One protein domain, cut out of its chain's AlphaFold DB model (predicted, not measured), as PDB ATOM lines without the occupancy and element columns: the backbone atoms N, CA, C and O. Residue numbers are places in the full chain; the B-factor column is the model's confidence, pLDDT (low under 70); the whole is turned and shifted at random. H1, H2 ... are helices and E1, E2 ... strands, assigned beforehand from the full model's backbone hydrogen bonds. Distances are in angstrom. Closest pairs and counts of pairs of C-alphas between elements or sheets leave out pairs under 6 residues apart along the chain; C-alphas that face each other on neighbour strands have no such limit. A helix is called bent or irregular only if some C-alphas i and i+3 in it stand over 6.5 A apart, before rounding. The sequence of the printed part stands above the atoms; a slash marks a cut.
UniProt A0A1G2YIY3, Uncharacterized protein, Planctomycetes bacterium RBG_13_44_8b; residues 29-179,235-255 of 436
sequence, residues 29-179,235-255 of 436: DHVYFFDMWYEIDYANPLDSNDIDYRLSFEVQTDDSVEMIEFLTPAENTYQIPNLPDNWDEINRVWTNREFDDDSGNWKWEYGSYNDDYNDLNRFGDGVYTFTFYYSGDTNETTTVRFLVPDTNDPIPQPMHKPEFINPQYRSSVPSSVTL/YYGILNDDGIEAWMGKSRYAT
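AT A GLANCE: This is residues 29 to 179 and 235 to 255 of the 436 residues of an uncharacterized protein of Planctomycetes bacterium RBG_13_44_8b (UniProt A0A1G2YIY3). Two strongly twisted sheets make a sandwich, only partly face to face, with their strands crossed: a large sheet of seven strands, and a smaller one of four strands covering part of it. The short helix H1 is on the large sheet near the first residues of E2, and a long link after E9 leads to the small strands E10 and E11 at one end of the long axis, where residues 170 to 176 stick out. The printed part has 172 residues, with one named helix and thirteen named strands in the order E1 to E7, H1, E8 to E13, and its class is mostly strand. The large sheet is mixed, in the order E5, E6, E7, E2, E1, E13, E12; the small one is antiparallel, in the order E4, E3, E8, E9. The whole is compact, with a radius of gyration of the C-alphas of 17.8 A, and elongated, spanning 56 by 37 by 33 A.

IN THESE COORDINATES: E1, residues 31 to 42, begins at C-alpha 31, (32.260, -7.578, -50.621), and is 32.5 A long. E2 is residues 52 to 61, 28.2 A; E3 residues 65 to 71, 17.4 A; E4 residues 77 to 81; and E5 residues 86 to 88. E6, residues 93 to 100, is 21.3 A long, and E7, residues 105 to 114, is 29.1 A. H1, residues 117 to 122, begins at C-alpha 117, (27.571, -37.663, -49.802); it is neither bent nor irregular, but only just, with C-alphas 119 and 122 at 6.2 A. E8, residues 126 to 134, and E9, residues 138 to 146, are 26.0 and 26.3 A long. E10 is residues 164 to 166, E11 residues 177 to 179 and E12 residues 235 to 239. E13, residues 245 to 255, bends by 66 degrees at residue 252 and ends at C-alpha 255, (32.974, -34.133, -32.436).

HOW THE PARTS SIT: In the large sheet E1 and E2 form a hairpin, with N 37 and O 56 at 2.8 A. E1 and E13 are parallel, at 20 degrees, with N 36 and O 247 at 2.9 A. E13 and E12 form a hairpin, with N 238 and O 246 at 2.8 A. On the other side of E2 is E7, antiparallel to it, with N 59 and O 108 at 2.8 A. E5, E6 and E7 are a meander, each strand the antiparallel neighbour of the one before; N 86 and O 95 are 2.8 A apart, N 94 and O 111 also 2.8 A. In the small sheet N 80 and O 68 of E4 and E3 are 2.8 A apart, N 69 and O 131 of E3 and E8 2.9 A, and N 132 and O 140 of E8 and E9 2.8 A. The facing parts of the two sheets are 10.4 A apart, centre to centre, their best planes 18 degrees apart and their strands at 49 degrees. The closest C-alphas of E4 and E6 are those of Ile 80 and Thr 95, 5.8 A; of E9 and E13, those of Phe 146 and Met 248, 5.9 A. H1 is on the large sheet at a height of 8.7 A, over E2 and along the strands, at 18 degrees to E2 on the local plane. In H1, 0 of 2 O i to N i+4 pairs and 3 of 3 O i to N i+3 pairs are within hydrogen-bond range. E10 and E11 pair with no named strand; their closest C-alphas are those of Asn 166 and Leu 179, 5.6 A.

THE WHOLE: The two C-alphas farthest apart are those of Gly 136 and Pro 174, at 58.1 A. Residues 180 to 234 are not printed, and C-alphas 179 and 235 are 22.7 A apart across the cut. The link from E9 to E10, 17 residues, is long. The mean pLDDT of the printed part is 96.4, and no printed residue is under 70.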
ATOM      1  N   ASP A  29      34.159  -3.068 -53.415       94.81
ATOM      2  CA  ASP A  29      33.793  -1.975 -52.501       94.81
ATOM      3  C   ASP A  29      32.726  -2.424 -51.478       94.81
ATOM      4  O   ASP A  29      32.615  -1.826 -50.403       94.81
ATOM      5  N   HIS A  30      31.984  -3.493 -51.794       96.75
ATOM      6  CA  HIS A  30      30.845  -4.001 -51.021       96.75
ATOM      7  C   HIS A  30      31.069  -5.396 -50.431       96.75
ATOM      8  O   HIS A  30      30.408  -5.748 -49.459       96.75
ATOM      9  N   VAL A  31      31.972  -6.191 -51.010       98.06
ATOM     10  CA  VAL A  31      32.260  -7.578 -50.621       98.06
ATOM     11  C   VAL A  31      33.712  -7.686 -50.176       98.06
ATOM     12  O   VAL A  31      34.625  -7.319 -50.916       98.06
ATOM     13  N   TYR A  32      33.922  -8.204 -48.970       98.00
ATOM     14  CA  TYR A  32      35.214  -8.137 -48.288       98.00
ATOM     15  C   TYR A  32      35.904  -9.487 -48.161       98.00
ATOM     16  O   TYR A  32      37.134  -9.546 -48.180       98.00
ATOM     17  N   PHE A  33      35.128 -10.563 -48.051       98.25
ATOM     18  CA  PHE A  33      35.659 -11.877 -47.724       98.25
ATOM     19  C   PHE A  33      34.707 -12.992 -48.154       98.25
ATOM     20  O   PHE A  33      33.488 -12.821 -48.097       98.25
ATOM     21  N   PHE A  34      35.285 -14.126 -48.546       98.50
ATOM     22  CA  PHE A  34      34.596 -15.399 -48.711       98.50
ATOM     23  C   PHE A  34      35.281 -16.482 -47.877       98.50
ATOM     24  O   PHE A  34      36.502 -16.625 -47.937       98.50
ATOM     25  N   ASP A  35      34.491 -17.326 -47.235       98.19
ATOM     26  CA  ASP A  35      34.939 -18.611 -46.703       98.19
ATOM     27  C   ASP A  35      34.002 -19.707 -47.192       98.19
ATOM     28  O   ASP A  35      32.801 -19.485 -47.267       98.19
ATOM     29  N   MET A  36      34.510 -20.861 -47.610       98.25
ATOM     30  CA  MET A  36      33.692 -21.924 -48.198       98.25
ATOM     31  C   MET A  36      34.282 -23.284 -47.898       98.25
ATOM     32  O   MET A  36      35.432 -23.574 -48.242       98.25
ATOM     33  N   TRP A  37      33.435 -24.160 -47.374       98.19
ATOM     34  CA  TRP A  37      33.836 -25.473 -46.917       98.19
ATOM     35  C   TRP A  37      32.932 -26.566 -47.455       98.19
ATOM     36  O   TRP A  37      31.711 -26.442 -47.538       98.19
ATOM     37  N   TYR A  38      33.572 -27.671 -47.820       97.69
ATOM     38  CA  TYR A  38      32.921 -28.958 -47.999       97.69
ATOM     39  C   TYR A  38      33.319 -29.853 -46.831       97.69
ATOM     40  O   TYR A  38      34.495 -30.179 -46.659       97.69
ATOM     41  N   GLU A  39      32.346 -30.296 -46.055       97.69
ATOM     42  CA  GLU A  39      32.598 -30.890 -44.750       97.69
ATOM     43  C   GLU A  39      31.922 -32.251 -44.640       97.69
ATOM     44  O   GLU A  39      30.825 -32.484 -45.153       97.69
ATOM     45  N   ILE A  40      32.620 -33.173 -43.983       97.69
ATOM     46  CA  ILE A  40      32.071 -34.456 -43.559       97.69
ATOM     47  C   ILE A  40      32.204 -34.489 -42.045       97.69
ATOM     48  O   ILE A  40      33.313 -34.649 -41.530       97.69
ATOM     49  N   ASP A  41      31.091 -34.317 -41.356       95.62
ATOM     50  CA  ASP A  41      31.034 -34.238 -39.903       95.62
ATOM     51  C   ASP A  41      30.587 -35.587 -39.325       95.62
ATOM     52  O   ASP A  41      29.559 -36.141 -39.711       95.62
ATOM     53  N   TYR A  42      31.402 -36.145 -38.430       94.88
ATOM     54  CA  TYR A  42      31.081 -37.316 -37.621       94.88
ATOM     55  C   TYR A  42      30.547 -36.855 -36.260       94.88
ATOM     56  O   TYR A  42      31.260 -36.963 -35.255       94.88
ATOM     57  N   ALA A  43      29.309 -36.359 -36.249       85.50
ATOM     58  CA  ALA A  43      28.716 -35.662 -35.109       85.50
ATOM     59  C   ALA A  43      28.565 -36.557 -33.865       85.50
ATOM     60  O   ALA A  43      28.887 -36.135 -32.754       85.50
ATOM     61  N   ASN A  44      28.144 -37.818 -34.039       84.25
ATOM     62  CA  ASN A  44      27.977 -38.761 -32.933       84.25
ATOM     63  C   ASN A  44      28.884 -39.995 -33.068       84.25
ATOM     64  O   ASN A  44      28.665 -40.864 -33.915       84.25
ATOM     65  N   PRO A  45      29.872 -40.180 -32.176       83.81
ATOM     66  CA  PRO A  45      30.764 -41.333 -32.231       83.81
ATOM     67  C   PRO A  45      30.074 -42.668 -31.898       83.81
ATOM     68  O   PRO A  45      30.659 -43.721 -32.167       83.81
ATOM     69  N   LEU A  46      28.865 -42.659 -31.320       77.31
ATOM     70  CA  LEU A  46      28.079 -43.870 -31.054       77.31
ATOM     71  C   LEU A  46      27.198 -44.303 -32.228       77.31
ATOM     72  O   LEU A  46      26.795 -45.467 -32.257       77.31
ATOM     73  N   ASP A  47      26.916 -43.418 -33.182       80.44
ATOM     74  CA  ASP A  47      26.161 -43.758 -34.382       80.44
ATOM     75  C   ASP A  47      27.047 -43.617 -35.617       80.44
ATOM     76  O   ASP A  47      27.332 -42.535 -36.112       80.44
ATOM     77  N   SER A  48      27.481 -44.755 -36.159       82.81
ATOM     78  CA  SER A  48      28.289 -44.771 -37.378       82.81
ATOM     79  C   SER A  48      27.562 -44.229 -38.613       82.81
ATOM     80  O   SER A  48      28.213 -44.061 -39.643       82.81
ATOM     81  N   ASN A  49      26.240 -44.048 -38.543       85.38
ATOM     82  CA  ASN A  49      25.431 -43.465 -39.608       85.38
ATOM     83  C   ASN A  49      25.138 -41.979 -39.380       85.38
ATOM     84  O   ASN A  49      24.592 -41.361 -40.287       85.38
ATOM     85  N   ASP A  50      25.498 -41.423 -38.219       86.50
ATOM     86  CA  ASP A  50      25.401 -39.988 -37.958       86.50
ATOM     87  C   ASP A  50      26.600 -39.289 -38.607       86.50
ATOM     88  O   ASP A  50      27.646 -39.038 -37.999       86.50
ATOM     89  N   ILE A  51      26.481 -39.155 -39.927       93.56
ATOM     90  CA  ILE A  51      27.451 -38.507 -40.791       93.56
ATOM     91  C   ILE A  51      26.707 -37.419 -41.544       93.56
ATOM     92  O   ILE A  51      25.883 -37.718 -42.409       93.56
ATOM     93  N   ASP A  52      27.065 -36.175 -41.263       93.62
ATOM     94  CA  ASP A  52      26.537 -35.029 -41.978       93.62
ATOM     95  C   ASP A  52      27.476 -34.632 -43.113       93.62
ATOM     96  O   ASP A  52      28.688 -34.467 -42.943       93.62
ATOM     97  N   TYR A  53      26.897 -34.442 -44.294       96.88
ATOM     98  CA  TYR A  53      27.595 -33.958 -45.475       96.88
ATOM     99  C   TYR A  53      27.180 -32.517 -45.737       96.88
ATOM    100  O   TYR A  53      26.035 -32.249 -46.129       96.88
ATOM    101  N   ARG A  54      28.113 -31.584 -45.534       96.94
ATOM    102  CA  ARG A  54      27.817 -30.153 -45.567       96.94
ATOM    103  C   ARG A  54      28.563 -29.431 -46.680       96.94
ATOM    104  O   ARG A  54      29.721 -29.716 -46.973       96.94
ATOM    105  N   LEU A  55      27.862 -28.493 -47.308       97.88
ATOM    106  CA  LEU A  55      28.495 -27.363 -47.978       97.88
ATOM    107  C   LEU A  55      28.103 -26.123 -47.188       97.88
ATOM    108  O   LEU A  55      26.905 -25.844 -47.075       97.88
ATOM    109  N   SER A  56      29.091 -25.396 -46.694       97.81
ATOM    110  CA  SER A  56      28.910 -24.126 -46.006       97.81
ATOM    111  C   SER A  56      29.699 -23.032 -46.715       97.81
ATOM    112  O   SER A  56      30.720 -23.297 -47.357       97.81
ATOM    113  N   PHE A  57      29.206 -21.801 -46.660       95.50
ATOM    114  CA  PHE A  57      30.029 -20.642 -46.967       95.50
ATOM    115  C   PHE A  57      29.571 -19.406 -46.202       95.50
ATOM    116  O   PHE A  57      28.386 -19.236 -45.912       95.50
ATOM    117  N   GLU A  58      30.541 -18.541 -45.940       98.25
ATOM    118  CA  GLU A  58      30.408 -17.227 -45.339       98.25
ATOM    119  C   GLU A  58      30.788 -16.164 -46.377       98.25
ATOM    120  O   GLU A  58      31.760 -16.316 -47.124       98.25
ATOM    121  N   VAL A  59      30.034 -15.067 -46.424       98.50
ATOM    122  CA  VAL A  59      30.386 -13.872 -47.193       98.50
ATOM    123  C   VAL A  59      30.280 -12.647 -46.298       98.50
ATOM    124  O   VAL A  59      29.215 -12.387 -45.737       98.50
ATOM    125  N   GLN A  60      31.349 -11.857 -46.201       98.56
ATOM    126  CA  GLN A  60      31.308 -10.575 -45.491       98.56
ATOM    127  C   GLN A  60      31.099  -9.424 -46.467       98.56
ATOM    128  O   GLN A  60      31.762  -9.334 -47.504       98.56
ATOM    129  N   THR A  61      30.182  -8.529 -46.118       98.38
ATOM    130  CA  THR A  61      29.752  -7.411 -46.965       98.38
ATOM    131  C   THR A  61      29.470  -6.152 -46.145       98.38
ATOM    132  O   THR A  61      29.480  -6.191 -44.912       98.38
ATOM    133  N   ASP A  62      29.173  -5.037 -46.809       97.94
ATOM    134  CA  ASP A  62      28.545  -3.886 -46.158       97.94
ATOM    135  C   ASP A  62      27.021  -4.033 -45.974       97.94
ATOM    136  O   ASP A  62      26.414  -5.077 -46.212       97.94
ATOM    137  N   ASP A  63      26.378  -2.965 -45.497       97.56
ATOM    138  CA  ASP A  63      24.941  -2.938 -45.228       97.56
ATOM    139  C   ASP A  63      24.068  -2.750 -46.477       97.56
ATOM    140  O   ASP A  63      22.840  -2.797 -46.365       97.56
ATOM    141  N   SER A  64      24.673  -2.545 -47.650       96.94
ATOM    142  CA  SER A  64      23.961  -2.203 -48.882       96.94
ATOM    143  C   SER A  64      23.432  -3.420 -49.646       96.94
ATOM    144  O   SER A  64      22.516  -3.278 -50.464       96.94
ATOM    145  N   VAL A  65      23.982  -4.609 -49.377       98.00
ATOM    146  CA  VAL A  65      23.548  -5.879 -49.972       98.00
ATOM    147  C   VAL A  65      22.193  -6.294 -49.380       98.00
ATOM    148  O   VAL A  65      22.010  -6.349 -48.164       98.00
ATOM    149  N   GLU A  66      21.226  -6.606 -50.244       97.94
ATOM    150  CA  GLU A  66      19.866  -7.027 -49.872       97.94
ATOM    151  C   GLU A  66      19.611  -8.526 -50.090       97.94
ATOM    152  O   GLU A  66      18.674  -9.075 -49.513       97.94
ATOM    153  N   MET A  67      20.413  -9.194 -50.919       98.12
ATOM    154  CA  MET A  67      20.335 -10.634 -51.173       98.12
ATOM    155  C   MET A  67      21.605 -11.095 -51.890       98.12
ATOM    156  O   MET A  67      22.139 -10.376 -52.740       98.12
ATOM    157  N   ILE A  68      22.031 -12.324 -51.608       98.56
ATOM    158  CA  ILE A  68      23.086 -13.004 -52.362       98.56
ATOM    159  C   ILE A  68      22.458 -14.161 -53.136       98.56
ATOM    160  O   ILE A  68      21.675 -14.933 -52.590       98.56
ATOM    161  N   GLU A  69      22.802 -14.302 -54.407       98.56
ATOM    162  CA  GLU A  69      22.515 -15.491 -55.209       98.56
ATOM    163  C   GLU A  69      23.830 -16.106 -55.665       98.56
ATOM    164  O   GLU A  69      24.771 -15.382 -55.983       98.56
ATOM    165  N   PHE A  70      23.902 -17.430 -55.750       98.56
ATOM    166  CA  PHE A  70      25.073 -18.090 -56.310       98.56
ATOM    167  C   PHE A  70      24.699 -19.208 -57.278       98.56
ATOM    168  O   PHE A  70      23.750 -19.966 -57.064       98.56
ATOM    169  N   LEU A  71      25.465 -19.293 -58.363       98.62
ATOM    170  CA  LEU A  71      25.419 -20.347 -59.367       98.62
ATOM    171  C   LEU A  71      26.587 -21.303 -59.136       98.62
ATOM    172  O   LEU A  71      27.751 -20.891 -59.142       98.62
ATOM    173  N   THR A  72      26.266 -22.580 -58.958       98.62
ATOM    174  CA  THR A  72      27.252 -23.631 -58.715       98.62
ATOM    175  C   THR A  72      27.877 -24.144 -60.014       98.62
ATOM    176  O   THR A  72      27.274 -24.031 -61.088       98.62
ATOM    177  N   PRO A  73      29.054 -24.789 -59.940       98.44
ATOM    178  CA  PRO A  73      29.650 -25.514 -61.063       98.44
ATOM    179  C   PRO A  73      28.728 -26.554 -61.715       98.44
ATOM    180  O   PRO A  73      28.858 -26.825 -62.907       98.44
ATOM    181  N   ALA A  74      27.796 -27.130 -60.952       98.12
ATOM    182  CA  ALA A  74      26.792 -28.073 -61.446       98.12
ATOM    183  C   ALA A  74      25.518 -27.397 -62.003       98.12
ATOM    184  O   ALA A  74      24.500 -28.066 -62.173       98.12
ATOM    185  N   GLU A  75      25.574 -26.093 -62.292       98.19
ATOM    186  CA  GLU A  75      24.499 -25.290 -62.897       98.19
ATOM    187  C   GLU A  75      23.227 -25.161 -62.036       98.19
ATOM    188  O   GLU A  75      22.138 -24.918 -62.560       98.19
ATOM    189  N   ASN A  76      23.349 -25.289 -60.710       98.06
ATOM    190  CA  ASN A  76      22.247 -25.045 -59.775       98.06
ATOM    191  C   ASN A  76      22.351 -23.641 -59.172       98.06
ATOM    192  O   ASN A  76      23.450 -23.139 -58.943       98.06
ATOM    193  N   THR A  77      21.207 -23.014 -58.903       98.12
ATOM    194  CA  THR A  77      21.131 -21.653 -58.355       98.12
ATOM    195  C   THR A  77      20.465 -21.667 -56.990       98.12
ATOM    196  O   THR A  77      19.447 -22.332 -56.805       98.12
ATOM    197  N   TYR A  78      21.031 -20.906 -56.060       98.12
ATOM    198  CA  TYR A  78      20.596 -20.811 -54.670       98.12
ATOM    199  C   TYR A  78      20.664 -19.358 -54.203       98.12
ATOM    200  O   TYR A  78      21.371 -18.546 -54.802       98.12
ATOM    201  N   GLN A  79      19.936 -19.032 -53.136       98.12
ATOM    202  CA  GLN A  79      19.820 -17.671 -52.618       98.12
ATOM    203  C   GLN A  79      20.007 -17.648 -51.100       98.12
ATOM    204  O   GLN A  79      19.534 -18.547 -50.409       98.12
ATOM    205  N   ILE A  80      20.649 -16.592 -50.603       98.19
ATOM    206  CA  ILE A  80      20.672 -16.206 -49.194       98.19
ATOM    207  C   ILE A  80      19.796 -14.956 -49.064       98.19
ATOM    208  O   ILE A  80      20.196 -13.872 -49.510       98.19
ATOM    209  N   PRO A  81      18.572 -15.087 -48.527       97.38
ATOM    210  CA  PRO A  81      17.711 -13.939 -48.298       97.38
ATOM    211  C   PRO A  81      18.254 -13.082 -47.147       97.38
ATOM    212  O   PRO A  81      18.943 -13.576 -46.260       97.38
ATOM    213  N   ASN A  82      17.894 -11.797 -47.114       97.00
ATOM    214  CA  ASN A  82      18.143 -10.922 -45.962       97.00
ATOM    215  C   ASN A  82      17.175 -11.254 -44.816       97.00
ATOM    216  O   ASN A  82      16.227 -10.515 -44.540       97.00
ATOM    217  N   LEU A  83      17.382 -12.420 -44.210       95.81
ATOM    218  CA  LEU A  83      16.651 -12.923 -43.059       95.81
ATOM    219  C   LEU A  83      17.665 -13.480 -42.053       95.81
ATOM    220  O   LEU A  83      18.561 -14.217 -42.464       95.81
ATOM    221  N   PRO A  84      17.532 -13.151 -40.759       96.25
ATOM    222  CA  PRO A  84      18.307 -13.826 -39.730       96.25
ATOM    223  C   PRO A  84      17.786 -15.258 -39.549       96.25
ATOM    224  O   PRO A  84      16.571 -15.465 -39.584       96.25
ATOM    225  N   ASP A  85      18.703 -16.203 -39.345       95.00
ATOM    226  CA  ASP A  85      18.444 -17.587 -38.917       95.00
ATOM    227  C   ASP A  85      17.255 -18.281 -39.622       95.00
ATOM    228  O   ASP A  85      16.268 -18.714 -39.022       95.00
ATOM    229  N   ASN A  86      17.303 -18.332 -40.951       96.88
ATOM    230  CA  ASN A  86      16.251 -18.910 -41.776       96.88
ATOM    231  C   ASN A  86      16.576 -20.364 -42.157       96.88
ATOM    232  O   ASN A  86      17.482 -20.614 -42.953       96.88
ATOM    233  N   TRP A  87      15.773 -21.305 -41.650       96.19
ATOM    234  CA  TRP A  87      15.840 -22.736 -41.961       96.19
ATOM    235  C   TRP A  87      14.756 -23.177 -42.960       96.19
ATOM    236  O   TRP A  87      13.556 -23.035 -42.712       96.19
ATOM    237  N   ASP A  88      15.175 -23.765 -44.080       95.50
ATOM    238  CA  ASP A  88      14.323 -24.453 -45.050       95.50
ATOM    239  C   ASP A  88      14.420 -25.970 -44.853       95.50
ATOM    240  O   ASP A  88      15.283 -26.643 -45.418       95.50
ATOM    241  N   GLU A  89      13.477 -26.508 -44.080       91.81
ATOM    242  CA  GLU A  89      13.360 -27.938 -43.765       91.81
ATOM    243  C   GLU A  89      13.292 -28.835 -45.013       91.81
ATOM    244  O   GLU A  89      13.838 -29.933 -45.022       91.81
ATOM    245  N   ILE A  90      12.627 -28.390 -46.088       92.62
ATOM    246  CA  ILE A  90      12.406 -29.233 -47.275       92.62
ATOM    247  C   ILE A  90      13.718 -29.448 -48.025       92.62
ATOM    248  O   ILE A  90      13.975 -30.543 -48.529       92.62
ATOM    249  N   ASN A  91      14.524 -28.394 -48.127       93.25
ATOM    250  CA  ASN A  91      15.795 -28.428 -48.842       93.25
ATOM    251  C   ASN A  91      16.995 -28.698 -47.925       93.25
ATOM    252  O   ASN A  91      18.100 -28.887 -48.444       93.25
ATOM    253  N   ARG A  92      16.764 -28.723 -46.603       95.38
ATOM    254  CA  ARG A  92      17.772 -28.798 -45.539       95.38
ATOM    255  C   ARG A  92      18.853 -27.740 -45.713       95.38
ATOM    256  O   ARG A  92      20.052 -28.027 -45.736       95.38
ATOM    257  N   VAL A  93      18.389 -26.514 -45.926       97.00
ATOM    258  CA  VAL A  93      19.235 -25.343 -46.130       97.00
ATOM    259  C   VAL A  93      19.013 -24.378 -44.981       97.00
ATOM    260  O   VAL A  93      17.890 -23.954 -44.724       97.00
ATOM    261  N   TRP A  94      20.102 -24.004 -44.333       97.94
ATOM    262  CA  TRP A  94      20.163 -22.897 -43.402       97.94
ATOM    263  C   TRP A  94      20.756 -21.677 -44.100       97.94
ATOM    264  O   TRP A  94      21.694 -21.793 -44.890       97.94
ATOM    265  N   THR A  95      20.206 -20.508 -43.809       98.25
ATOM    266  CA  THR A  95      20.706 -19.219 -44.291       98.25
ATOM    267  C   THR A  95      20.641 -18.211 -43.166       98.25
ATOM    268  O   THR A  95      19.631 -18.158 -42.468       98.25
ATOM    269  N   ASN A  96      21.663 -17.378 -43.026       98.19
ATOM    270  CA  ASN A  96      21.683 -16.334 -42.012       98.19
ATOM    271  C   ASN A  96      22.241 -15.034 -42.583       98.19
ATOM    272  O   ASN A  96      23.037 -15.030 -43.526       98.19
ATOM    273  N   ARG A  97      21.809 -13.927 -41.987       97.50
ATOM    274  CA  ARG A  97      22.427 -12.622 -42.161       97.50
ATOM    275  C   ARG A  97      22.451 -11.909 -40.824       97.50
ATOM    276  O   ARG A  97      21.405 -11.522 -40.298       97.50
ATOM    277  N   GLU A  98      23.650 -11.633 -40.346       97.62
ATOM    278  CA  GLU A  98      23.871 -10.944 -39.085       97.62
ATOM    279  C   GLU A  98      24.979  -9.905 -39.199       97.62
ATOM    280  O   GLU A  98      25.764  -9.898 -40.147       97.62
ATOM    281  N   PHE A  99      24.984  -8.961 -38.265       97.75
ATOM    282  CA  PHE A  99      26.068  -7.999 -38.154       97.75
ATOM    283  C   PHE A  99      27.095  -8.561 -37.180       97.75
ATOM    284  O   PHE A  99      26.754  -8.833 -36.030       97.75
ATOM    285  N   ASP A 100      28.325  -8.736 -37.648       96.56
ATOM    286  CA  ASP A 100      29.442  -9.164 -36.819       96.56
ATOM    287  C   ASP A 100      30.118  -7.922 -36.220       96.56
ATOM    288  O   ASP A 100      30.738  -7.118 -36.924       96.56
ATOM    289  N   ASP A 101      29.972  -7.754 -34.905       95.56
ATOM    290  CA  ASP A 101      30.518  -6.617 -34.164       95.56
ATOM    291  C   ASP A 101      32.061  -6.593 -34.158       95.56
ATOM    292  O   ASP A 101      32.647  -5.510 -34.035       95.56
ATOM    293  N   ASP A 102      32.725  -7.746 -34.308       92.75
ATOM    294  CA  ASP A 102      34.186  -7.846 -34.260       92.75
ATOM    295  C   ASP A 102      34.826  -7.377 -35.572       92.75
ATOM    296  O   ASP A 102      35.805  -6.617 -35.557       92.75
ATOM    297  N   SER A 103      34.264  -7.782 -36.715       94.69
ATOM    298  CA  SER A 103      34.713  -7.318 -38.034       94.69
ATOM    299  C   SER A 103      34.091  -5.980 -38.451       94.69
ATOM    300  O   SER A 103      34.683  -5.245 -39.247       94.69
ATOM    301  N   GLY A 104      32.928  -5.627 -37.897       97.00
ATOM    302  CA  GLY A 104      32.140  -4.462 -38.293       97.00
ATOM    303  C   GLY A 104      31.449  -4.619 -39.653       97.00
ATOM    304  O   GLY A 104      31.105  -3.608 -40.271       97.00
ATOM    305  N   ASN A 105      31.270  -5.859 -40.116       97.94
ATOM    306  CA  ASN A 105      30.700  -6.207 -41.414       97.94
ATOM    307  C   ASN A 105      29.384  -6.980 -41.255       97.94
ATOM    308  O   ASN A 105      29.083  -7.544 -40.205       97.94
ATOM    309  N   TRP A 106      28.595  -7.043 -42.327       98.38
ATOM    310  CA  TRP A 106      27.470  -7.971 -42.407       98.38
ATOM    311  C   TRP A 106      27.954  -9.326 -42.901       98.38
ATOM    312  O   TRP A 106      28.467  -9.426 -44.019       98.38
ATOM    313  N   LYS A 107      27.753 -10.347 -42.074       98.44
ATOM    314  CA  LYS A 107      28.054 -11.742 -42.360       98.44
ATOM    315  C   LYS A 107      26.817 -12.415 -42.947       98.44
ATOM    316  O   LYS A 107      25.726 -12.320 -42.387       98.44
ATOM    317  N   TRP A 108      26.994 -13.071 -44.087       98.56
ATOM    318  CA  TRP A 108      25.976 -13.879 -44.749       98.56
ATOM    319  C   TRP A 108      26.425 -15.322 -44.768       98.56
ATOM    320  O   TRP A 108      27.525 -15.608 -45.235       98.56
ATOM    321  N   GLU A 109      25.565 -16.225 -44.326       98.44
ATOM    322  CA  GLU A 109      25.897 -17.639 -44.228       98.44
ATOM    323  C   GLU A 109      24.898 -18.473 -45.014       98.44
ATOM    324  O   GLU A 109      23.702 -18.170 -45.094       98.44
ATOM    325  N   TYR A 110      25.408 -19.548 -45.594       98.44
ATOM    326  CA  TYR A 110      24.625 -20.607 -46.202       98.44
ATOM    327  C   TYR A 110      25.192 -21.935 -45.734       98.44
ATOM    328  O   TYR A 110      26.389 -22.170 -45.867       98.44
ATOM    329  N   GLY A 111      24.328 -22.819 -45.251       98.00
ATOM    330  CA  GLY A 111      24.663 -24.194 -44.910       98.00
ATOM    331  C   GLY A 111      23.678 -25.147 -45.572       98.00
ATOM    332  O   GLY A 111      22.470 -24.981 -45.455       98.00
ATOM    333  N   SER A 112      24.171 -26.160 -46.274       97.81
ATOM    334  CA  SER A 112      23.350 -27.252 -46.805       97.81
ATOM    335  C   SER A 112      23.714 -28.541 -46.082       97.81
ATOM    336  O   SER A 112      24.862 -28.960 -46.185       97.81
ATOM    337  N   TYR A 113      22.742 -29.202 -45.455       95.69
ATOM    338  CA  TYR A 113      22.935 -30.380 -44.603       95.69
ATOM    339  C   TYR A 113      22.323 -31.612 -45.270       95.69
ATOM    340  O   TYR A 113      21.118 -31.643 -45.519       95.69
ATOM    341  N   ASN A 114      23.137 -32.620 -45.584       96.06
ATOM    342  CA  ASN A 114      22.701 -33.779 -46.365       96.06
ATOM    343  C   ASN A 114      23.097 -35.082 -45.673       96.06
ATOM    344  O   ASN A 114      24.188 -35.172 -45.116       96.06
ATOM    345  N   ASP A 115      22.242 -36.098 -45.805       92.81
ATOM    346  CA  ASP A 115      22.475 -37.437 -45.247       92.81
ATOM    347  C   ASP A 115      23.245 -38.352 -46.230       92.81
ATOM    348  O   ASP A 115      23.748 -39.407 -45.847       92.81
ATOM    349  N   ASP A 116      23.337 -37.980 -47.518       94.50
ATOM    350  CA  ASP A 116      24.103 -38.704 -48.543       94.50
ATOM    351  C   ASP A 116      25.191 -37.805 -49.146       94.50
ATOM    352  O   ASP A 116      24.935 -36.718 -49.664       94.50
ATOM    353  N   TYR A 117      26.426 -38.309 -49.161       94.50
ATOM    354  CA  TYR A 117      27.571 -37.663 -49.802       94.50
ATOM    355  C   TYR A 117      27.293 -37.267 -51.264       94.50
ATOM    356  O   TYR A 117      27.786 -36.250 -51.755       94.50
ATOM    357  N   ASN A 118      26.507 -38.069 -51.988       96.06
ATOM    358  CA  ASN A 118      26.183 -37.817 -53.389       96.06
ATOM    359  C   ASN A 118      25.274 -36.606 -53.591       96.06
ATOM    360  O   ASN A 118      25.275 -36.055 -54.696       96.06
ATOM    361  N   ASP A 119      24.539 -36.169 -52.569       95.94
ATOM    362  CA  ASP A 119      23.695 -34.978 -52.668       95.94
ATOM    363  C   ASP A 119      24.546 -33.724 -52.866       95.94
ATOM    364  O   ASP A 119      24.137 -32.796 -53.563       95.94
ATOM    365  N   LEU A 120      25.797 -33.737 -52.396       95.81
ATOM    366  CA  LEU A 120      26.737 -32.643 -52.616       95.81
ATOM    367  C   LEU A 120      27.211 -32.519 -54.079       95.81
ATOM    368  O   LEU A 120      27.760 -31.484 -54.469       95.81
ATOM    369  N   ASN A 121      26.931 -33.505 -54.943       96.62
ATOM    370  CA  ASN A 121      27.214 -33.406 -56.381       96.62
ATOM    371  C   ASN A 121      26.420 -32.278 -57.069       96.62
ATOM    372  O   ASN A 121      26.810 -31.837 -58.149       96.62
ATOM    373  N   ARG A 122      25.329 -31.787 -56.456       97.12
ATOM    374  CA  ARG A 122      24.562 -30.624 -56.950       97.12
ATOM    375  C   ARG A 122      25.315 -29.294 -56.834       97.12
ATOM    376  O   ARG A 122      24.893 -28.293 -57.418       97.12
ATOM    377  N   PHE A 123      26.410 -29.267 -56.083       97.94
ATOM    378  CA  PHE A 123      27.290 -28.111 -55.975       97.94
ATOM    379  C   PHE A 123      28.481 -28.285 -56.921       97.94
ATOM    380  O   PHE A 123      28.602 -27.555 -57.906       97.94
ATOM    381  N   GLY A 124      29.266 -29.345 -56.710       97.69
ATOM    382  CA  GLY A 124      30.423 -29.692 -57.536       97.69
ATOM    383  C   GLY A 124      31.679 -28.866 -57.232       97.69
ATOM    384  O   GLY A 124      31.645 -27.852 -56.539       97.69
ATOM    385  N   ASP A 125      32.809 -29.316 -57.773       98.31
ATOM    386  CA  ASP A 125      34.083 -28.593 -57.725       98.31
ATOM    387  C   ASP A 125      34.217 -27.697 -58.964       98.31
ATOM    388  O   ASP A 125      33.966 -28.143 -60.087       98.31
ATOM    389  N   GLY A 126      34.621 -26.435 -58.793       98.25
ATOM    390  CA  GLY A 126      34.719 -25.512 -59.923       98.25
ATOM    391  C   GLY A 126      34.646 -24.035 -59.557       98.25
ATOM    392  O   GLY A 126      35.027 -23.618 -58.468       98.25
ATOM    393  N   VAL A 127      34.182 -23.231 -60.513       98.50
ATOM    394  CA  VAL A 127      33.998 -21.787 -60.339       98.50
ATOM    395  C   VAL A 127      32.554 -21.509 -59.947       98.50
ATOM    396  O   VAL A 127      31.642 -21.796 -60.720       98.50
ATOM    397  N   TYR A 128      32.366 -20.932 -58.768       98.62
ATOM    398  CA  TYR A 128      31.088 -20.414 -58.304       98.62
ATOM    399  C   TYR A 128      30.946 -18.968 -58.770       98.62
ATOM    400  O   TYR A 128      31.909 -18.199 -58.729       98.62
ATOM    401  N   THR A 129      29.754 -18.601 -59.236       98.62
ATOM    402  CA  THR A 129      29.428 -17.211 -59.595       98.62
ATOM    403  C   THR A 129      28.457 -16.662 -58.570       98.62
ATOM    404  O   THR A 129      27.379 -17.224 -58.415       98.62
ATOM    405  N   PHE A 130      28.828 -15.576 -57.903       98.62
ATOM    406  CA  PHE A 130      27.994 -14.899 -56.919       98.62
ATOM    407  C   PHE A 130      27.427 -13.621 -57.525       98.62
ATOM    408  O   PHE A 130      28.162 -12.873 -58.168       98.62
ATOM    409  N   THR A 131      26.139 -13.378 -57.301       98.56
ATOM    410  CA  THR A 131      25.417 -12.167 -57.688       98.56
ATOM    411  C   THR A 131      24.900 -11.482 -56.428       98.56
ATOM    412  O   THR A 131      24.140 -12.071 -55.661       98.56
ATOM    413  N   PHE A 132      25.295 -10.229 -56.237       98.38
ATOM    414  CA  PHE A 132      24.918  -9.388 -55.107       98.38
ATOM    415  C   PHE A 132      23.845  -8.421 -55.570       98.38
ATOM    416  O   PHE A 132      24.051  -7.688 -56.537       98.38
ATOM    417  N   TYR A 133      22.693  -8.444 -54.910       98.00
ATOM    418  CA  TYR A 133      21.573  -7.569 -55.225       98.00
ATOM    419  C   TYR A 133      21.529  -6.433 -54.212       98.00
ATOM    420  O   TYR A 133      21.571  -6.674 -53.007       98.00
ATOM    421  N   TYR A 134      21.424  -5.204 -54.709       96.56
ATOM    422  CA  TYR A 134      21.388  -3.986 -53.904       96.56
ATOM    423  C   TYR A 134      20.037  -3.285 -54.047       96.56
ATOM    424  O   TYR A 134      19.282  -3.528 -54.997       96.56
ATOM    425  N   SER A 135      19.773  -2.325 -53.159       92.81
ATOM    426  CA  SER A 135      18.588  -1.473 -53.264       92.81
ATOM    427  C   SER A 135      18.507  -0.767 -54.633       92.81
ATOM    428  O   SER A 135      19.482  -0.194 -55.121       92.81
ATOM    429  N   GLY A 136      17.324  -0.767 -55.258       90.75
ATOM    430  CA  GLY A 136      17.095  -0.064 -56.531       90.75
ATOM    431  C   GLY A 136      17.372  -0.874 -57.805       90.75
ATOM    432  O   GLY A 136      17.658  -0.274 -58.841       90.75
ATOM    433  N   ASP A 137      17.239  -2.203 -57.737       87.06
ATOM    434  CA  ASP A 137      17.331  -3.144 -58.869       87.06
ATOM    435  C   ASP A 137      18.716  -3.201 -59.550       87.06
ATOM    436  O   ASP A 137      18.834  -3.600 -60.713       87.06
ATOM    437  N   THR A 138      19.782  -2.813 -58.845       95.44
ATOM    438  CA  THR A 138      21.165  -3.003 -59.308       95.44
ATOM    439  C   THR A 138      21.742  -4.299 -58.758       95.44
ATOM    440  O   THR A 138      21.432  -4.699 -57.637       95.44
ATOM    441  N   ASN A 139      22.602  -4.946 -59.539       96.94
ATOM    442  CA  ASN A 139      23.368  -6.099 -59.090       96.94
ATOM    443  C   ASN A 139      24.790  -6.067 -59.641       96.94
ATOM    444  O   ASN A 139      25.060  -5.440 -60.669       96.94
ATOM    445  N   GLU A 140      25.674  -6.763 -58.942       97.62
ATOM    446  CA  GLU A 140      27.060  -6.987 -59.331       97.62
ATOM    447  C   GLU A 140      27.403  -8.461 -59.169       97.62
ATOM    448  O   GLU A 140      26.741  -9.186 -58.427       97.62
ATOM    449  N   THR A 141      28.430  -8.916 -59.881       98.06
ATOM    450  CA  THR A 141      28.842 -10.318 -59.855       98.06
ATOM    451  C   THR A 141      30.327 -10.449 -59.597       98.06
ATOM    452  O   THR A 141      31.107  -9.714 -60.199       98.06
ATOM    453  N   THR A 142      30.711 -11.450 -58.814       98.44
ATOM    454  CA  THR A 142      32.098 -11.916 -58.716       98.44
ATOM    455  C   THR A 142      32.155 -13.438 -58.828       98.44
ATOM    456  O   THR A 142      31.126 -14.119 -58.868       98.44
ATOM    457  N   THR A 143      33.360 -13.989 -58.921       98.38
ATOM    458  CA  THR A 143      33.570 -15.436 -58.965       98.38
ATOM    459  C   THR A 143      34.553 -15.887 -57.902       98.38
ATOM    460  O   THR A 143      35.501 -15.178 -57.560       98.38
ATOM    461  N   VAL A 144      34.333 -17.100 -57.410       98.06
ATOM    462  CA  VAL A 144      35.209 -17.763 -56.447       98.06
ATOM    463  C   VAL A 144      35.544 -19.155 -56.972       98.06
ATOM    464  O   VAL A 144      34.686 -19.871 -57.492       98.06
ATOM    465  N   ARG A 145      36.824 -19.532 -56.901       98.06
ATOM    466  CA  ARG A 145      37.316 -20.819 -57.405       98.06
ATOM    467  C   ARG A 145      37.415 -21.819 -56.256       98.06
ATOM    468  O   ARG A 145      38.365 -21.763 -55.487       98.06
ATOM    469  N   PHE A 146      36.509 -22.787 -56.216       98.25
ATOM    470  CA  PHE A 146      36.573 -23.929 -55.305       98.25
ATOM    471  C   PHE A 146      37.400 -25.066 -55.934       98.25
ATOM    472  O   PHE A 146      36.887 -26.107 -56.349       98.25
ATOM    473  N   LEU A 147      38.693 -24.793 -56.131       98.38
ATOM    474  CA  LEU A 147      39.672 -25.631 -56.833       98.38
ATOM    475  C   LEU A 147      41.061 -25.423 -56.214       98.38
ATOM    476  O   LEU A 147      41.293 -24.440 -55.512       98.38
ATOM    477  N   VAL A 148      42.018 -26.303 -56.517       98.44
ATOM    478  CA  VAL A 148      43.423 -26.058 -56.157       98.44
ATOM    479  C   VAL A 148      43.927 -24.788 -56.877       98.44
ATOM    480  O   VAL A 148      43.705 -24.653 -58.088       98.44
ATOM    481  N   PRO A 149      44.613 -23.856 -56.181       97.81
ATOM    482  CA  PRO A 149      45.111 -22.623 -56.787       97.81
ATOM    483  C   PRO A 149      45.968 -22.880 -58.028       97.81
ATOM    484  O   PRO A 149      46.769 -23.815 -58.061       97.81
ATOM    485  N   ASP A 150      45.791 -22.041 -59.051       96.31
ATOM    486  CA  ASP A 150      46.477 -22.112 -60.349       96.31
ATOM    487  C   ASP A 150      46.252 -23.403 -61.165       96.31
ATOM    488  O   ASP A 150      46.893 -23.604 -62.203       96.31
ATOM    489  N   THR A 151      45.324 -24.273 -60.756       97.88
ATOM    490  CA  THR A 151      44.948 -25.474 -61.512       97.88
ATOM    491  C   THR A 151      43.433 -25.552 -61.736       97.88
ATOM    492  O   THR A 151      42.667 -24.666 -61.347       97.88
ATOM    493  N   ASN A 152      42.999 -26.598 -62.444       97.56
ATOM    494  CA  ASN A 152      41.588 -26.982 -62.551       97.56
ATOM    495  C   ASN A 152      41.303 -28.283 -61.785       97.56
ATOM    496  O   ASN A 152      40.291 -28.935 -62.033       97.56
ATOM    497  N   ASP A 153      42.223 -28.689 -60.910       98.31
ATOM    498  CA  ASP A 153      42.068 -29.900 -60.122       98.31
ATOM    499  C   ASP A 153      41.163 -29.605 -58.915       98.31
ATOM    500  O   ASP A 153      41.321 -28.558 -58.272       98.31
ATOM    501  N   PRO A 154      40.233 -30.513 -58.576       98.25
ATOM    502  CA  PRO A 154      39.461 -30.424 -57.345       98.25
ATOM    503  C   PRO A 154      40.354 -30.333 -56.110       98.25
ATOM    504  O   PRO A 154      41.412 -30.968 -56.056       98.25
ATOM    505  N   ILE A 155      39.889 -29.618 -55.084       98.50
ATOM    506  CA  ILE A 155      40.515 -29.684 -53.761       98.50
ATOM    507  C   ILE A 155      40.439 -31.148 -53.285       98.50
ATOM    508  O   ILE A 155      39.342 -31.726 -53.275       98.50
ATOM    509  N   PRO A 156      41.574 -31.788 -52.936       98.31
ATOM    510  CA  PRO A 156      41.559 -33.161 -52.449       98.31
ATOM    511  C   PRO A 156      40.780 -33.257 -51.138       98.31
ATOM    512  O   PRO A 156      41.135 -32.594 -50.170       98.31
ATOM    513  N   GLN A 157      39.756 -34.108 -51.096       98.00
ATOM    514  CA  GLN A 157      39.014 -34.401 -49.870       98.00
ATOM    515  C   GLN A 157      39.908 -35.225 -48.923       98.00
ATOM    516  O   GLN A 157      40.395 -36.293 -49.330       98.00
ATOM    517  N   PRO A 158      40.128 -34.779 -47.674       98.31
ATOM    518  CA  PRO A 158      40.665 -35.633 -46.620       98.31
ATOM    519  C   PRO A 158      39.818 -36.904 -46.487       98.31
ATOM    520  O   PRO A 158      38.594 -36.851 -46.567       98.31
ATOM    521  N   MET A 159      40.454 -38.057 -46.339       97.19
ATOM    522  CA  MET A 159      39.858 -39.396 -46.299       97.19
ATOM    523  C   MET A 159      39.967 -40.053 -44.923       97.19
ATOM    524  O   MET A 159      39.166 -40.932 -44.608       97.19
ATOM    525  N   HIS A 160      40.953 -39.664 -44.115       97.31
ATOM    526  CA  HIS A 160      41.109 -40.175 -42.757       97.31
ATOM    527  C   HIS A 160      40.068 -39.545 -41.820       97.31
ATOM    528  O   HIS A 160      39.928 -38.326 -41.782       97.31
ATOM    529  N   LYS A 161      39.332 -40.377 -41.075       96.56
ATOM    530  CA  LYS A 161      38.420 -39.932 -40.014       96.56
ATOM    531  C   LYS A 161      39.236 -39.543 -38.769       96.56
ATOM    532  O   LYS A 161      40.039 -40.368 -38.333       96.56
ATOM    533  N   PRO A 162      39.037 -38.350 -38.186       97.38
ATOM    534  CA  PRO A 162      39.603 -38.030 -36.880       97.38
ATOM    535  C   PRO A 162      39.053 -38.963 -35.789       97.38
ATOM    536  O   PRO A 162      37.859 -39.255 -35.749       97.38
ATOM    537  N   GLU A 163      39.924 -39.442 -34.895       96.06
ATOM    538  CA  GLU A 163      39.544 -40.317 -33.777       96.06
ATOM    539  C   GLU A 163      40.167 -39.821 -32.468       96.06
ATOM    540  O   GLU A 163      41.395 -39.779 -32.324       96.06
ATOM    541  N   PHE A 164      39.321 -39.478 -31.494       97.12
ATOM    542  CA  PHE A 164      39.760 -39.040 -30.170       97.12
ATOM    543  C   PHE A 164      40.323 -40.192 -29.330       97.12
ATOM    544  O   PHE A 164      39.783 -41.297 -29.262       97.12
ATOM    545  N   ILE A 165      41.408 -39.891 -28.622       97.50
ATOM    546  CA  ILE A 165      42.032 -40.737 -27.599       97.50
ATOM    547  C   ILE A 165      41.670 -40.225 -26.199       97.50
ATOM    548  O   ILE A 165      41.448 -41.031 -25.295       97.50
ATOM    549  N   ASN A 166      41.596 -38.908 -25.997       96.75
ATOM    550  CA  ASN A 166      41.190 -38.302 -24.729       96.75
ATOM    551  C   ASN A 166      40.712 -36.853 -24.940       96.75
ATOM    552  O   ASN A 166      41.379 -36.140 -25.685       96.75
ATOM    553  N   PRO A 167      39.667 -36.378 -24.244       96.88
ATOM    554  CA  PRO A 167      38.689 -37.174 -23.512       96.88
ATOM    555  C   PRO A 167      37.981 -38.163 -24.446       96.88
ATOM    556  O   PRO A 167      38.130 -38.114 -25.664       96.88
ATOM    557  N   GLN A 168      37.296 -39.142 -23.866       94.75
ATOM    558  CA  GLN A 168      36.400 -40.009 -24.629       94.75
ATOM    559  C   GLN A 168      34.996 -39.403 -24.612       94.75
ATOM    560  O   GLN A 168      34.654 -38.653 -23.693       94.75
ATOM    561  N   TYR A 169      34.182 -39.755 -25.601       91.38
ATOM    562  CA  TYR A 169      32.777 -39.360 -25.629       91.38
ATOM    563  C   TYR A 169      32.069 -39.759 -24.327       91.38
ATOM    564  O   TYR A 169      32.244 -40.882 -23.843       91.38
ATOM    565  N   ARG A 170      31.306 -38.825 -23.750       90.38
ATOM    566  CA  ARG A 170      30.586 -38.958 -22.470       90.38
ATOM    567  C   ARG A 170      31.473 -39.258 -21.260       90.38
ATOM    568  O   ARG A 170      31.034 -39.868 -20.285       90.38
ATOM    569  N   SER A 171      32.748 -38.875 -21.308       93.44
ATOM    570  CA  SER A 171      33.646 -39.041 -20.162       93.44
ATOM    571  C   SER A 171      33.638 -37.823 -19.240       93.44
ATOM    572  O   SER A 171      33.411 -36.696 -19.671       93.44
ATOM    573  N   SER A 172      33.914 -38.056 -17.958       95.19
ATOM    574  CA  SER A 172      34.200 -37.000 -16.986       95.19
ATOM    575  C   SER A 172      35.699 -36.906 -16.770       95.19
ATOM    576  O   SER A 172      36.340 -37.899 -16.409       95.19
ATOM    577  N   VAL A 173      36.257 -35.718 -16.951       97.12
ATOM    578  CA  VAL A 173      37.684 -35.449 -16.773       97.12
ATOM    579  C   VAL A 173      37.892 -34.289 -15.803       97.12
ATOM    580  O   VAL A 173      37.040 -33.411 -15.700       97.12
ATOM    581  N   PRO A 174      38.998 -34.268 -15.046       97.62
ATOM    582  CA  PRO A 174      39.324 -33.108 -14.235       97.62
ATOM    583  C   PRO A 174      39.878 -31.969 -15.099       97.62
ATOM    584  O   PRO A 174      40.502 -32.220 -16.134       97.62
ATOM    585  N   SER A 175      39.749 -30.727 -14.632       96.62
ATOM    586  CA  SER A 175      40.558 -29.620 -15.155       96.62
ATOM    587  C   SER A 175      42.013 -29.768 -14.660       96.62
ATOM    588  O   SER A 175      42.268 -30.145 -13.514       96.62
ATOM    589  N   SER A 176      43.056 -29.518 -15.452       97.44
ATOM    590  CA  SER A 176      43.100 -29.047 -16.840       97.44
ATOM    591  C   SER A 176      42.891 -30.146 -17.887       97.44
ATOM    592  O   SER A 176      43.378 -31.263 -17.705       97.44
ATOM    593  N   VAL A 177      42.317 -29.790 -19.038       97.81
ATOM    594  CA  VAL A 177      42.018 -30.718 -20.138       97.81
ATOM    595  C   VAL A 177      43.061 -30.636 -21.253       97.81
ATOM    596  O   VAL A 177      43.460 -29.550 -21.672       97.81
ATOM    597  N   THR A 178      43.480 -31.801 -21.750       98.12
ATOM    598  CA  THR A 178      44.276 -31.956 -22.977       98.12
ATOM    599  C   THR A 178      43.510 -32.856 -23.940       98.12
ATOM    600  O   THR A 178      43.234 -34.012 -23.600       98.12
ATOM    601  N   LEU A 179      43.218 -32.348 -25.138       98.25
ATOM    602  CA  LEU A 179      42.692 -33.155 -26.238       98.25
ATOM    603  C   LEU A 179      43.824 -33.984 -26.825       98.25
ATOM    604  O   LEU A 179      44.916 -33.461 -27.039       98.25
ATOM    605  N   TYR A 235      42.724 -26.766 -47.150       97.88
ATOM    606  CA  TYR A 235      42.253 -25.465 -47.604       97.88
ATOM    607  C   TYR A 235      43.324 -24.635 -48.306       97.88
ATOM    608  O   TYR A 235      44.522 -24.945 -48.269       97.88
ATOM    609  N   TYR A 236      42.861 -23.580 -48.972       98.12
ATOM    610  CA  TYR A 236      43.675 -22.604 -49.675       98.12
ATOM    611  C   TYR A 236      43.082 -21.204 -49.514       98.12
ATOM    612  O   TYR A 236      41.907 -21.003 -49.802       98.12
ATOM    613  N   GLY A 237      43.920 -20.239 -49.135       97.50
ATOM    614  CA  GLY A 237      43.608 -18.816 -49.266       97.50
ATOM    615  C   GLY A 237      44.001 -18.309 -50.654       97.50
ATOM    616  O   GLY A 237      45.121 -18.558 -51.117       97.50
ATOM    617  N   ILE A 238      43.094 -17.607 -51.325       97.19
ATOM    618  CA  ILE A 238      43.303 -16.987 -52.635       97.19
ATOM    619  C   ILE A 238      42.799 -15.542 -52.636       97.19
ATOM    620  O   ILE A 238      41.974 -15.151 -51.819       97.19
ATOM    621  N   LEU A 239      43.286 -14.757 -53.595       97.88
ATOM    622  CA  LEU A 239      42.710 -13.466 -53.949       97.88
ATOM    623  C   LEU A 239      42.040 -13.634 -55.312       97.88
ATOM    624  O   LEU A 239      42.709 -14.063 -56.258       97.88
ATOM    625  N   ASN A 240      40.741 -13.365 -55.413       97.12
ATOM    626  CA  ASN A 240      40.037 -13.503 -56.686       97.12
ATOM    627  C   ASN A 240      40.358 -12.339 -57.650       97.12
ATOM    628  O   ASN A 240      41.103 -11.414 -57.315       97.12
ATOM    629  N   ASP A 241      39.804 -12.386 -58.865       96.75
ATOM    630  CA  ASP A 241      40.074 -11.387 -59.912       96.75
ATOM    631  C   ASP A 241      39.603  -9.964 -59.539       96.75
ATOM    632  O   ASP A 241      40.129  -8.987 -60.078       96.75
ATOM    633  N   ASP A 242      38.663  -9.845 -58.595       97.38
ATOM    634  CA  ASP A 242      38.144  -8.576 -58.072       97.38
ATOM    635  C   ASP A 242      38.914  -8.078 -56.835       97.38
ATOM    636  O   ASP A 242      38.604  -7.019 -56.291       97.38
ATOM    637  N   GLY A 243      39.957  -8.798 -56.405       97.38
ATOM    638  CA  GLY A 243      40.770  -8.421 -55.249       97.38
ATOM    639  C   GLY A 243      40.144  -8.773 -53.899       97.38
ATOM    640  O   GLY A 243      40.564  -8.208 -52.892       97.38
ATOM    641  N   ILE A 244      39.167  -9.683 -53.877       98.25
ATOM    642  CA  ILE A 244      38.488 -10.151 -52.664       98.25
ATOM    643  C   ILE A 244      39.196 -11.409 -52.156       98.25
ATOM    644  O   ILE A 244      39.532 -12.308 -52.938       98.25
ATOM    645  N   GLU A 245      39.458 -11.457 -50.852       98.19
ATOM    646  CA  GLU A 245      40.057 -12.619 -50.199       98.19
ATOM    647  C   GLU A 245      39.039 -13.760 -50.095       98.19
ATOM    648  O   GLU A 245      37.874 -13.534 -49.773       98.19
ATOM    649  N   ALA A 246      39.476 -14.984 -50.393       98.19
ATOM    650  CA  ALA A 246      38.635 -16.170 -50.333       98.19
ATOM    651  C   ALA A 246      39.393 -17.375 -49.759       98.19
ATOM    652  O   ALA A 246      40.501 -17.678 -50.209       98.19
ATOM    653  N   TRP A 247      38.780 -18.085 -48.814       98.12
ATOM    654  CA  TRP A 247      39.316 -19.287 -48.172       98.12
ATOM    655  C   TRP A 247      38.470 -20.498 -48.529       98.12
ATOM    656  O   TRP A 247      37.295 -20.550 -48.221       98.12
ATOM    657  N   MET A 248      39.044 -21.454 -49.255       98.12
ATOM    658  CA  MET A 248      38.292 -22.581 -49.812       98.12
ATOM    659  C   MET A 248      38.862 -23.885 -49.283       98.12
ATOM    660  O   MET A 248      40.058 -24.141 -49.472       98.12
ATOM    661  N   GLY A 249      38.028 -24.724 -48.676       98.06
ATOM    662  CA  GLY A 249      38.497 -25.923 -47.999       98.06
ATOM    663  C   GLY A 249      37.600 -27.144 -48.115       98.06
ATOM    664  O   GLY A 249      36.414 -27.077 -48.422       98.06
ATOM    665  N   LYS A 250      38.215 -28.303 -47.881       98.50
ATOM    666  CA  LYS A 250      37.515 -29.558 -47.624       98.50
ATOM    667  C   LYS A 250      38.004 -30.164 -46.323       98.50
ATOM    668  O   LYS A 250      39.220 -30.246 -46.123       98.50
ATOM    669  N   SER A 251      37.080 -30.675 -45.521       98.25
ATOM    670  CA  SER A 251      37.378 -31.125 -44.164       98.25
ATOM    671  C   SER A 251      36.661 -32.417 -43.800       98.25
ATOM    672  O   SER A 251      35.660 -32.805 -44.415       98.25
ATOM    673  N   ARG A 252      37.213 -33.120 -42.809       98.06
ATOM    674  CA  ARG A 252      36.498 -34.145 -42.040       98.06
ATOM    675  C   ARG A 252      36.629 -33.828 -40.563       98.06
ATOM    676  O   ARG A 252      37.762 -33.734 -40.096       98.06
ATOM    677  N   TYR A 253      35.513 -33.765 -39.854       96.50
ATOM    678  CA  TYR A 253      35.473 -33.451 -38.430       96.50
ATOM    679  C   TYR A 253      34.989 -34.642 -37.632       96.50
ATOM    680  O   TYR A 253      34.162 -35.416 -38.103       96.50
ATOM    681  N   ALA A 254      35.515 -34.796 -36.428       96.50
ATOM    682  CA  ALA A 254      34.849 -35.580 -35.407       96.50
ATOM    683  C   ALA A 254      34.577 -34.679 -34.214       96.50
ATOM    684  O   ALA A 254      35.466 -33.923 -33.811       96.50
ATOM    685  N   THR A 255      33.401 -34.859 -33.627       94.62
ATOM    686  CA  THR A 255      32.974 -34.133 -32.436       94.62
ATOM    687  C   THR A 255      32.751 -35.117 -31.297       94.62
ATOM    688  O   THR A 255      32.283 -36.243 -31.488       94.62
TER     689      THR A 255